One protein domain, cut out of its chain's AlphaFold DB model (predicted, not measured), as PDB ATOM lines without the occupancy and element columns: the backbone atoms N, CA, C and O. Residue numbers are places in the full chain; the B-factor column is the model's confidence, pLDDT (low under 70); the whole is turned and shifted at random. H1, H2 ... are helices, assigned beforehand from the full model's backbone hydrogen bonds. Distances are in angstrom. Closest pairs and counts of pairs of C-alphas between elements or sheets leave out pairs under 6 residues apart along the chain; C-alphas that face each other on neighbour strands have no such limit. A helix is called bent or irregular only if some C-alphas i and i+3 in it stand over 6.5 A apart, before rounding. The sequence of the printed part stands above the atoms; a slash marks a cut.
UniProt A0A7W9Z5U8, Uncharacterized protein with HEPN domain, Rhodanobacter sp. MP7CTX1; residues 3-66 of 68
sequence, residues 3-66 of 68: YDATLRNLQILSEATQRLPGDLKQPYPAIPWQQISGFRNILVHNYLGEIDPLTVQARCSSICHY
ATOM      1  N   TYR A   3      36.450 -12.794  -6.587       61.69
ATOM      2  CA  TYR A   3      35.232 -12.136  -6.129       61.69
ATOM      3  C   TYR A   3      34.728 -11.060  -7.108       61.69
ATOM      4  O   TYR A   3      33.551 -11.057  -7.465       61.69
ATOM      5  N   ASP A   4      35.633 -10.226  -7.633       68.81
ATOM      6  CA  ASP A   4      35.284  -9.148  -8.568       68.81
ATOM      7  C   ASP A   4      34.771  -9.678  -9.913       68.81
ATOM      8  O   ASP A   4      33.824  -9.134 -10.482       68.81
ATOM      9  N   ALA A   5      35.354 -10.772 -10.413       77.31
ATOM     10  CA  ALA A   5      34.941 -11.387 -11.675       77.31
ATOM     11  C   ALA A   5      33.523 -11.977 -11.582       77.31
ATOM     12  O   ALA A   5      32.695 -11.754 -12.465       77.31
ATOM     13  N   THR A   6      33.215 -12.675 -10.486       79.69
ATOM     14  CA  THR A   6      31.874 -13.225 -10.237       79.69
ATOM     15  C   THR A   6      30.839 -12.114 -10.098       79.69
ATOM     16  O   THR A   6      29.773 -12.178 -10.712       79.69
ATOM     17  N   LEU A   7      31.162 -11.057  -9.351       77.94
ATOM     18  CA  LEU A   7      30.279  -9.909  -9.163       77.94
ATOM     19  C   LEU A   7      29.980  -9.192 -10.488       77.94
ATOM     20  O   LEU A   7      28.824  -8.884 -10.789       77.94
ATOM     21  N   ARG A   8      31.016  -8.980 -11.308       81.69
ATOM     22  CA  ARG A   8      30.901  -8.380 -12.640       81.69
ATOM     23  C   ARG A   8      29.988  -9.200 -13.548       81.69
ATOM     24  O   ARG A   8      29.133  -8.628 -14.224       81.69
ATOM     25  N   ASN A   9      30.133 -10.523 -13.531       84.56
ATOM     26  CA  ASN A   9      29.295 -11.425 -14.319       84.56
ATOM     27  C   ASN A   9      27.823 -11.350 -13.892       84.56
ATOM     28  O   ASN A   9      26.944 -11.259 -14.748       84.56
ATOM     29  N   LEU A  10      27.552 -11.309 -12.584       83.44
ATOM     30  CA  LEU A  10      26.192 -11.152 -12.057       83.44
ATOM     31  C   LEU A  10      25.569  -9.814 -12.473       83.44
ATOM     32  O   LEU A  10      24.410  -9.776 -12.879       83.44
ATOM     33  N   GLN A  11      26.343  -8.727 -12.454       83.75
ATOM     34  CA  GLN A  11      25.897  -7.422 -12.950       83.75
ATOM     35  C   GLN A  11      25.523  -7.461 -14.436       83.75
ATOM     36  O   GLN A  11      24.460  -6.969 -14.811       83.75
ATOM     37  N   ILE A  12      26.374  -8.060 -15.275       86.75
ATOM     38  CA  ILE A  12      26.130  -8.181 -16.719       86.75
ATOM     39  C   ILE A  12      24.866  -9.011 -16.989       86.75
ATOM     40  O   ILE A  12      24.049  -8.622 -17.822       86.75
ATOM     41  N   LEU A  13      24.661 -10.109 -16.257       85.81
ATOM     42  CA  LEU A  13      23.464 -10.951 -16.370       85.81
ATOM     43  C   LEU A  13      22.185 -10.204 -15.960       85.81
ATOM     44  O   LEU A  13      21.193 -10.218 -16.695       85.81
ATOM     45  N   SER A  14      22.200  -9.505 -14.823       87.12
ATOM     46  CA  SER A  14      21.062  -8.685 -14.382       87.12
ATOM     47  C   SER A  14      20.714  -7.585 -15.387       87.12
ATOM     48  O   SER A  14      19.542  -7.349 -15.665       87.12
ATOM     49  N   GLU A  15      21.716  -6.943 -15.981       88.81
ATOM     50  CA  GLU A  15      21.526  -5.924 -17.015       88.81
ATOM     51  C   GLU A  15      20.953  -6.529 -18.315       88.81
ATOM     52  O   GLU A  15      20.028  -5.977 -18.913       88.81
ATOM     53  N   ALA A  16      21.452  -7.693 -18.740       89.50
ATOM     54  CA  ALA A  16      20.978  -8.376 -19.944       89.50
ATOM     55  C   ALA A  16      19.501  -8.784 -19.829       89.50
ATOM     56  O   ALA A  16      18.715  -8.566 -20.751       89.50
ATOM     57  N   THR A  17      19.093  -9.311 -18.675       88.50
ATOM     58  CA  THR A  17      17.692  -9.703 -18.439       88.50
ATOM     59  C   THR A  17      16.718  -8.526 -18.378       88.50
ATOM     60  O   THR A  17      15.557  -8.683 -18.765       88.50
ATOM     61  N   GLN A  18      17.159  -7.328 -17.981       87.94
ATOM     62  CA  GLN A  18      16.335  -6.119 -18.099       87.94
ATOM     63  C   GLN A  18      16.022  -5.792 -19.561       87.94
ATOM     64  O   GLN A  18      14.890  -5.430 -19.875       87.94
ATOM     65  N   ARG A  19      17.000  -5.984 -20.452       90.00
ATOM     66  CA  ARG A  19      16.897  -5.672 -21.886       90.00
ATOM     67  C   ARG A  19      16.130  -6.718 -22.692       90.00
ATOM     68  O   ARG A  19      15.778  -6.448 -23.836       90.00
ATOM     69  N   LEU A  20      15.866  -7.893 -22.118       89.25
ATOM     70  CA  LEU A  20      15.061  -8.914 -22.781       89.25
ATOM     71  C   LEU A  20      13.617  -8.411 -22.991       89.25
ATOM     72  O   LEU A  20      12.981  -7.975 -22.020       89.25
ATOM     73  N   PRO A  21      13.088  -8.493 -24.222       91.38
ATOM     74  CA  PRO A  21      11.713  -8.131 -24.522       91.38
ATOM     75  C   PRO A  21      10.725  -9.132 -23.886       91.38
ATOM     76  O   PRO A  21      11.086 -10.240 -23.478       91.38
ATOM     77  N   GLY A  22       9.484  -8.687 -23.671       87.06
ATOM     78  CA  GLY A  22       8.501  -9.404 -22.844       87.06
ATOM     79  C   GLY A  22       8.022 -10.730 -23.439       87.06
ATOM     80  O   GLY A  22       7.776 -11.679 -22.704       87.06
ATOM     81  N   ASP A  23       7.962 -10.810 -24.758       92.38
ATOM     82  CA  ASP A  23       7.727 -12.006 -25.573       92.38
ATOM     83  C   ASP A  23       8.774 -13.112 -25.355       92.38
ATOM     84  O   ASP A  23       8.429 -14.288 -25.416       92.38
ATOM     85  N   LEU A  24      10.021 -12.770 -25.013       89.31
ATOM     86  CA  LEU A  24      11.035 -13.757 -24.606       89.31
ATOM     87  C   LEU A  24      10.929 -14.161 -23.129       89.31
ATOM     88  O   LEU A  24      11.425 -15.216 -22.740       89.31
ATOM     89  N   LYS A  25      10.277 -13.344 -22.296       89.25
ATOM     90  CA  LYS A  25      10.054 -13.627 -20.866       89.25
ATOM     91  C   LYS A  25       8.787 -14.446 -20.628       89.25
ATOM     92  O   LYS A  25       8.762 -15.282 -19.726       89.25
ATOM     93  N   GLN A  26       7.753 -14.217 -21.438       89.75
ATOM     94  CA  GLN A  26       6.440 -14.862 -21.352       89.75
ATOM     95  C   GLN A  26       6.483 -16.400 -21.339       89.75
ATOM     96  O   GLN A  26       5.757 -16.977 -20.531       89.75
ATOM     97  N   PRO A  27       7.322 -17.079 -22.149       93.31
ATOM     98  CA  PRO A  27       7.421 -18.539 -22.135       93.31
ATOM     99  C   PRO A  27       8.006 -19.110 -20.837       93.31
ATOM    100  O   PRO A  27       7.847 -20.297 -20.566       93.31
ATOM    101  N   TYR A  28       8.658 -18.280 -20.018       90.25
ATOM    102  CA  TYR A  28       9.336 -18.698 -18.792       90.25
ATOM    103  C   TYR A  28       8.800 -17.944 -17.562       90.25
ATOM    104  O   TYR A  28       9.547 -17.217 -16.901       90.25
ATOM    105  N   PRO A  29       7.514 -18.109 -17.207       87.88
ATOM    106  CA  PRO A  29       6.914 -17.414 -16.066       87.88
ATOM    107  C   PRO A  29       7.452 -17.912 -14.717       87.88
ATOM    108  O   PRO A  29       7.343 -17.212 -13.715       87.88
ATOM    109  N   ALA A  30       8.049 -19.110 -14.686       88.38
ATOM    110  CA  ALA A  30       8.710 -19.652 -13.503       88.38
ATOM    111  C   ALA A  30       9.983 -18.872 -13.132       88.38
ATOM    112  O   ALA A  30      10.395 -18.908 -11.976       88.38
ATOM    113  N   ILE A  31      10.599 -18.168 -14.090       87.50
ATOM    114  CA  ILE A  31      11.798 -17.369 -13.847       87.50
ATOM    115  C   ILE A  31      11.382 -16.035 -13.208       87.50
ATOM    116  O   ILE A  31      10.581 -15.294 -13.783       87.50
ATOM    117  N   PRO A  32      11.946 -15.660 -12.045       87.38
ATOM    118  CA  PRO A  32      11.597 -14.423 -11.355       87.38
ATOM    119  C   PRO A  32      12.298 -13.210 -11.994       87.38
ATOM    120  O   PRO A  32      13.153 -12.564 -11.385       87.38
ATOM    121  N   TRP A  33      11.919 -12.866 -13.230       88.19
ATOM    122  CA  TRP A  33      12.541 -11.819 -14.057       88.19
ATOM    123  C   TRP A  33      12.719 -10.475 -13.346       88.19
ATOM    124  O   TRP A  33      13.746  -9.814 -13.511       88.19
ATOM    125  N   GLN A  34      11.738 -10.073 -12.533       86.06
ATOM    126  CA  GLN A  34      11.817  -8.832 -11.761       86.06
ATOM    127  C   GLN A  34      12.859  -8.895 -10.643       86.06
ATOM    128  O   GLN A  34      13.574  -7.918 -10.427       86.06
ATOM    129  N   GLN A  35      12.998 -10.037  -9.964       84.81
ATOM    130  CA  GLN A  35      14.006 -10.207  -8.913       84.81
ATOM    131  C   GLN A  35      15.415 -10.206  -9.510       84.81
ATOM    132  O   GLN A  35      16.312  -9.567  -8.966       84.81
ATOM    133  N   ILE A  36      15.584 -10.845 -10.672       85.38
ATOM    134  CA  ILE A  36      16.839 -10.836 -11.429       85.38
ATOM    135  C   ILE A  36      17.212  -9.414 -11.858       85.38
ATOM    136  O   ILE A  36      18.346  -8.972 -11.667       85.38
ATOM    137  N   SER A  37      16.244  -8.695 -12.427       84.88
ATOM    138  CA  SER A  37      16.427  -7.322 -12.891       84.88
ATOM    139  C   SER A  37      16.769  -6.385 -11.728       84.88
ATOM    140  O   SER A  37      17.653  -5.541 -11.852       84.88
ATOM    141  N   GLY A  38      16.113  -6.555 -10.576       82.38
ATOM    142  CA  GLY A  38      16.359  -5.769  -9.365       82.38
ATOM    143  C   GLY A  38      17.678  -6.093  -8.658       82.38
ATOM    144  O   GLY A  38      18.141  -5.303  -7.834       82.38
ATOM    145  N   PHE A  39      18.318  -7.215  -8.992       81.44
ATOM    146  CA  PHE A  39      19.552  -7.661  -8.349       81.44
ATOM    147  C   PHE A  39      20.711  -6.674  -8.558       81.44
ATOM    148  O   PHE A  39      21.479  -6.426  -7.631       81.44
ATOM    149  N   ARG A  40      20.765  -5.992  -9.713       78.25
ATOM    150  CA  ARG A  40      21.746  -4.929 -10.003       78.25
ATOM    151  C   ARG A  40      21.761  -3.830  -8.937       78.25
ATOM    152  O   ARG A  40      22.837  -3.377  -8.561       78.25
ATOM    153  N   ASN A  41      20.601  -3.418  -8.424       77.44
ATOM    154  CA  ASN A  41      20.529  -2.353  -7.417       77.44
ATOM    155  C   ASN A  41      21.175  -2.784  -6.097       77.44
ATOM    156  O   ASN A  41      21.863  -1.989  -5.471       77.44
ATOM    157  N   ILE A  42      21.029  -4.054  -5.721       75.56
ATOM    158  CA  ILE A  42      21.672  -4.626  -4.531       75.56
ATOM    159  C   ILE A  42      23.184  -4.666  -4.734       75.56
ATOM    160  O   ILE A  42      23.932  -4.256  -3.854       75.56
ATOM    161  N   LEU A  43      23.629  -5.110  -5.916       74.19
ATOM    162  CA  LEU A  43      25.051  -5.159  -6.235       74.19
ATOM    163  C   LEU A  43      25.670  -3.759  -6.227       74.19
ATOM    164  O   LEU A  43      26.756  -3.606  -5.705       74.19
ATOM    165  N   VAL A  44      25.006  -2.728  -6.760       68.25
ATOM    166  CA  VAL A  44      25.568  -1.364  -6.837       68.25
ATOM    167  C   VAL A  44      25.502  -0.622  -5.495       68.25
ATOM    168  O   VAL A  44      26.488   0.004  -5.114       68.25
ATOM    169  N   HIS A  45      24.385  -0.700  -4.759       68.19
ATOM    170  CA  HIS A  45      24.252  -0.025  -3.460       68.19
ATOM    171  C   HIS A  45      25.123  -0.662  -2.371       68.19
ATOM    172  O   HIS A  45      25.681   0.068  -1.557       68.19
ATOM    173  N   ASN A  46      25.310  -1.985  -2.390       61.03
ATOM    174  CA  ASN A  46      26.134  -2.673  -1.393       61.03
ATOM    175  C   ASN A  46      27.612  -2.796  -1.812       61.03
ATOM    176  O   ASN A  46      28.457  -3.044  -0.962       61.03
ATOM    177  N   TYR A  47      27.960  -2.577  -3.088       58.91
ATOM    178  CA  TYR A  47      29.362  -2.503  -3.539       58.91
ATOM    179  C   TYR A  47      30.072  -1.221  -3.089       58.91
ATOM    180  O   TYR A  47      31.278  -1.238  -2.873       58.91
ATOM    181  N   LEU A  48      29.340  -0.117  -2.907       58.53
ATOM    182  CA  LEU A  48      29.918   1.162  -2.477       58.53
ATOM    183  C   LEU A  48      30.131   1.275  -0.954       58.53
ATOM    184  O   LEU A  48      30.692   2.277  -0.518       58.53
ATOM    185  N   GLY A  49      29.682   0.298  -0.154       61.03
ATOM    186  CA  GLY A  49      29.542   0.466   1.300       61.03
ATOM    187  C   GLY A  49      30.023  -0.669   2.210       61.03
ATOM    188  O   GLY A  49      29.846  -0.511   3.405       61.03
ATOM    189  N   GLU A  50      30.636  -1.739   1.681       60.53
ATOM    190  CA  GLU A  50      30.963  -3.040   2.324       60.53
ATOM    191  C   GLU A  50      29.942  -4.140   1.989       60.53
ATOM    192  O   GLU A  50      28.776  -4.106   2.381       60.53
ATOM    193  N   ILE A  51      30.388  -5.148   1.234       63.69
ATOM    194  CA  ILE A  51      29.546  -6.290   0.885       63.69
ATOM    195  C   ILE A  51      29.640  -7.349   1.984       63.69
ATOM    196  O   ILE A  51      30.712  -7.908   2.198       63.69
ATOM    197  N   ASP A  52      28.507  -7.714   2.588       70.19
ATOM    198  CA  ASP A  52      28.359  -8.993   3.283       70.19
ATOM    199  C   ASP A  52      28.236 -10.134   2.246       70.19
ATOM    200  O   ASP A  52      27.238 -10.204   1.510       70.19
ATOM    201  N   PRO A  53      29.224 -11.047   2.151       68.25
ATOM    202  CA  PRO A  53      29.195 -12.161   1.206       68.25
ATOM    203  C   PRO A  53      27.974 -13.069   1.388       68.25
ATOM    204  O   PRO A  53      27.501 -13.652   0.410       68.25
ATOM    205  N   LEU A  54      27.433 -13.165   2.608       71.25
ATOM    206  CA  LEU A  54      26.272 -14.001   2.913       71.25
ATOM    207  C   LEU A  54      24.998 -13.436   2.283       71.25
ATOM    208  O   LEU A  54      24.199 -14.189   1.730       71.25
ATOM    209  N   THR A  55      24.840 -12.112   2.275       72.75
ATOM    210  CA  THR A  55      23.719 -11.434   1.610       72.75
ATOM    211  C   THR A  55      23.715 -11.693   0.100       72.75
ATOM    212  O   THR A  55      22.669 -12.005  -0.484       72.75
ATOM    213  N   VAL A  56      24.889 -11.622  -0.542       70.25
ATOM    214  CA  VAL A  56      25.027 -11.949  -1.972       70.25
ATOM    215  C   VAL A  56      24.739 -13.428  -2.205       70.25
ATOM    216  O   VAL A  56      23.968 -13.753  -3.104       70.25
ATOM    217  N   GLN A  57      25.286 -14.324  -1.385       69.56
ATOM    218  CA  GLN A  57      25.095 -15.766  -1.536       69.56
ATOM    219  C   GLN A  57      23.639 -16.198  -1.324       69.56
ATOM    220  O   GLN A  57      23.138 -17.012  -2.097       69.56
ATOM    221  N   ALA A  58      22.933 -15.644  -0.337       72.75
ATOM    222  CA  ALA A  58      21.539 -15.979  -0.052       72.75
ATOM    223  C   ALA A  58      20.613 -15.581  -1.210       72.75
ATOM    224  O   ALA A  58      19.788 -16.374  -1.670       72.75
ATOM    225  N   ARG A  59      20.794 -14.368  -1.744       70.56
ATOM    226  CA  ARG A  59      20.008 -13.884  -2.886       70.56
ATOM    227  C   ARG A  59      20.421 -14.580  -4.176       70.56
ATOM    228  O   ARG A  59      19.548 -14.987  -4.928       70.56
ATOM    229  N   CYS A  60      21.714 -14.801  -4.405       69.06
ATOM    230  CA  CYS A  60      22.180 -15.550  -5.568       69.06
ATOM    231  C   CYS A  60      21.650 -16.989  -5.533       69.06
ATOM    232  O   CYS A  60      21.155 -17.450  -6.544       69.06
ATOM    233  N   SER A  61      21.625 -17.665  -4.380       70.06
ATOM    234  CA  SER A  61      21.052 -19.017  -4.236       70.06
ATOM    235  C   SER A  61      19.557 -19.069  -4.566       70.06
ATOM    236  O   SER A  61      19.109 -20.002  -5.228       70.06
ATOM    237  N   SER A  62      18.796 -18.043  -4.166       70.12
ATOM    238  CA  SER A  62      17.362 -17.935  -4.473       70.12
ATOM    239  C   SER A  62      17.071 -17.788  -5.965       70.12
ATOM    240  O   SER A  62      15.962 -18.087  -6.403       70.12
ATOM    241  N   ILE A  63      18.033 -17.286  -6.736       69.81
ATOM    242  CA  ILE A  63      17.852 -17.017  -8.157       69.81
ATOM    243  C   ILE A  63      18.579 -18.086  -8.990       69.81
ATOM    244  O   ILE A  63      18.028 -18.516  -9.992       69.81
ATOM    245  N   CYS A  64      19.746 -18.581  -8.554       65.25
ATOM    246  CA  CYS A  64      20.618 -19.565  -9.220       65.25
ATOM    247  C   CYS A  64      19.894 -20.834  -9.668       65.25
ATOM    248  O   CYS A  64      20.293 -21.427 -10.664       65.25
ATOM    249  N   HIS A  65      18.824 -21.240  -8.977       65.75
ATOM    250  CA  HIS A  65      18.021 -22.398  -9.380       65.75
ATOM    251  C   HIS A  65      17.416 -22.244 -10.790       65.75
ATOM    252  O   HIS A  65      17.143 -23.237 -11.453       65.75
ATOM    253  N   TYR A  66      17.257 -21.005 -11.260       63.25
ATOM    254  CA  TYR A  66      16.733 -20.660 -12.582       63.25
ATOM    255  C   TYR A  66      17.820 -20.423 -13.647       63.25
ATOM    256  O   TYR A  66      17.482 -20.088 -14.777       63.25
TER     257      TYR A  66
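Overview. This is residues 3 to 66 of the 68 residues of the protein "Uncharacterized protein with HEPN domain" of Rhodanobacter sp. MP7CTX1 (UniProt A0A7W9Z5U8). Two long helices, H1 and H3, pack on each other at a slant and run opposite ways, and a third, H4, folds back beside H3 without clearly touching it. The short H2 sits in the loop that joins H1 to H3, at one end of the long axis; the turn from H3 to H4 makes the other end. The printed part has 64 residues, with four named helices in the order H1, H2, H3, H4 and no named strand; the class is all helix, with 48 residues in the helices. The whole is compact, with a radius of gyration of the C-alphas of 12.2 A, but elongated in outline, with spans of 37 by 20 by 18 A.

Arrangement. Start at the first printed residue and go along H1, residues 3 to 19, until you reach Ser 14. Here H1 touches H3, residues 33 to 47: the closest C-alphas of the two are those of Ser 14 and Ser 37, 5.1 A apart, and 17 pairs of C-alphas are within 8 A. Their lines stand at a steep tilt of 40 degrees, they run opposite ways, and their centres are 9.3 A apart. After H1 you come to H2, residues 22 to 25, which is apart from H1 although it follows it in the chain. H2 is close to H3 but not clearly touching: the closest C-alphas, those of Lys 25 and Trp 33, are 7.5 A apart. Go on through H3 to H4, residues 53 to 64, which is close to H3 but not clearly touching. Their closest C-alphas are those of Ile 36 and Ile 63, 7.1 A apart, and the centres are 11.2 A apart. These two helices stand at a shallow tilt of 14 degrees and run opposite ways. H4 is apart from both H1 and H2. Look at the backbone O and N atoms too: in H1 and H4 every O i to N i+4 pair is within hydrogen-bond range, in H3 8 of 11 are, and H2 is too short for such a pair.

Along the chain. Find C-alpha 3 at (35.232, -12.136, -6.129); from there H1, the longest helix with 17 residues, runs 25.0 A to C-alpha 19 at (16.897, -5.672, -21.886). A tight link of 2 residues leads to H2, four residues from Gly 22 to Lys 25. A short link of 7 residues follows, and H3 begins at Trp 33. From there H3 runs 21.9 A to Tyr 47. It is irregular, but only just: C-alphas 37 and 40 are 6.51 A apart, and its line is a rough one. A tight link of 5 residues then brings you to Pro 53, where H4 begins; it runs 15.4 A and ends with C-alpha 64 at (20.618, -19.565, -9.220).

Size, cuts and confidence. The two C-alphas farthest apart are those of Pro 27, between H2 and H3, and Gly 49, between H3 and H4, at 37.4 A. From the first to the last printed C-alpha, Tyr 3 to Tyr 66, it is 21.4 A. The printed part runs from 3 to 66 without a cut, in a full chain of 68 residues, and has no long link. In the B-factor column you will find a mean pLDDT of 78.2 for the printed part of this model. Seventeen residues are under 70: residues 3 to 4, 44 to 51, 53, 57, 60 and 63 to 66. By helix, the mean is 83 in H1, 90 in H2, 77 in H3 and 70 in H4.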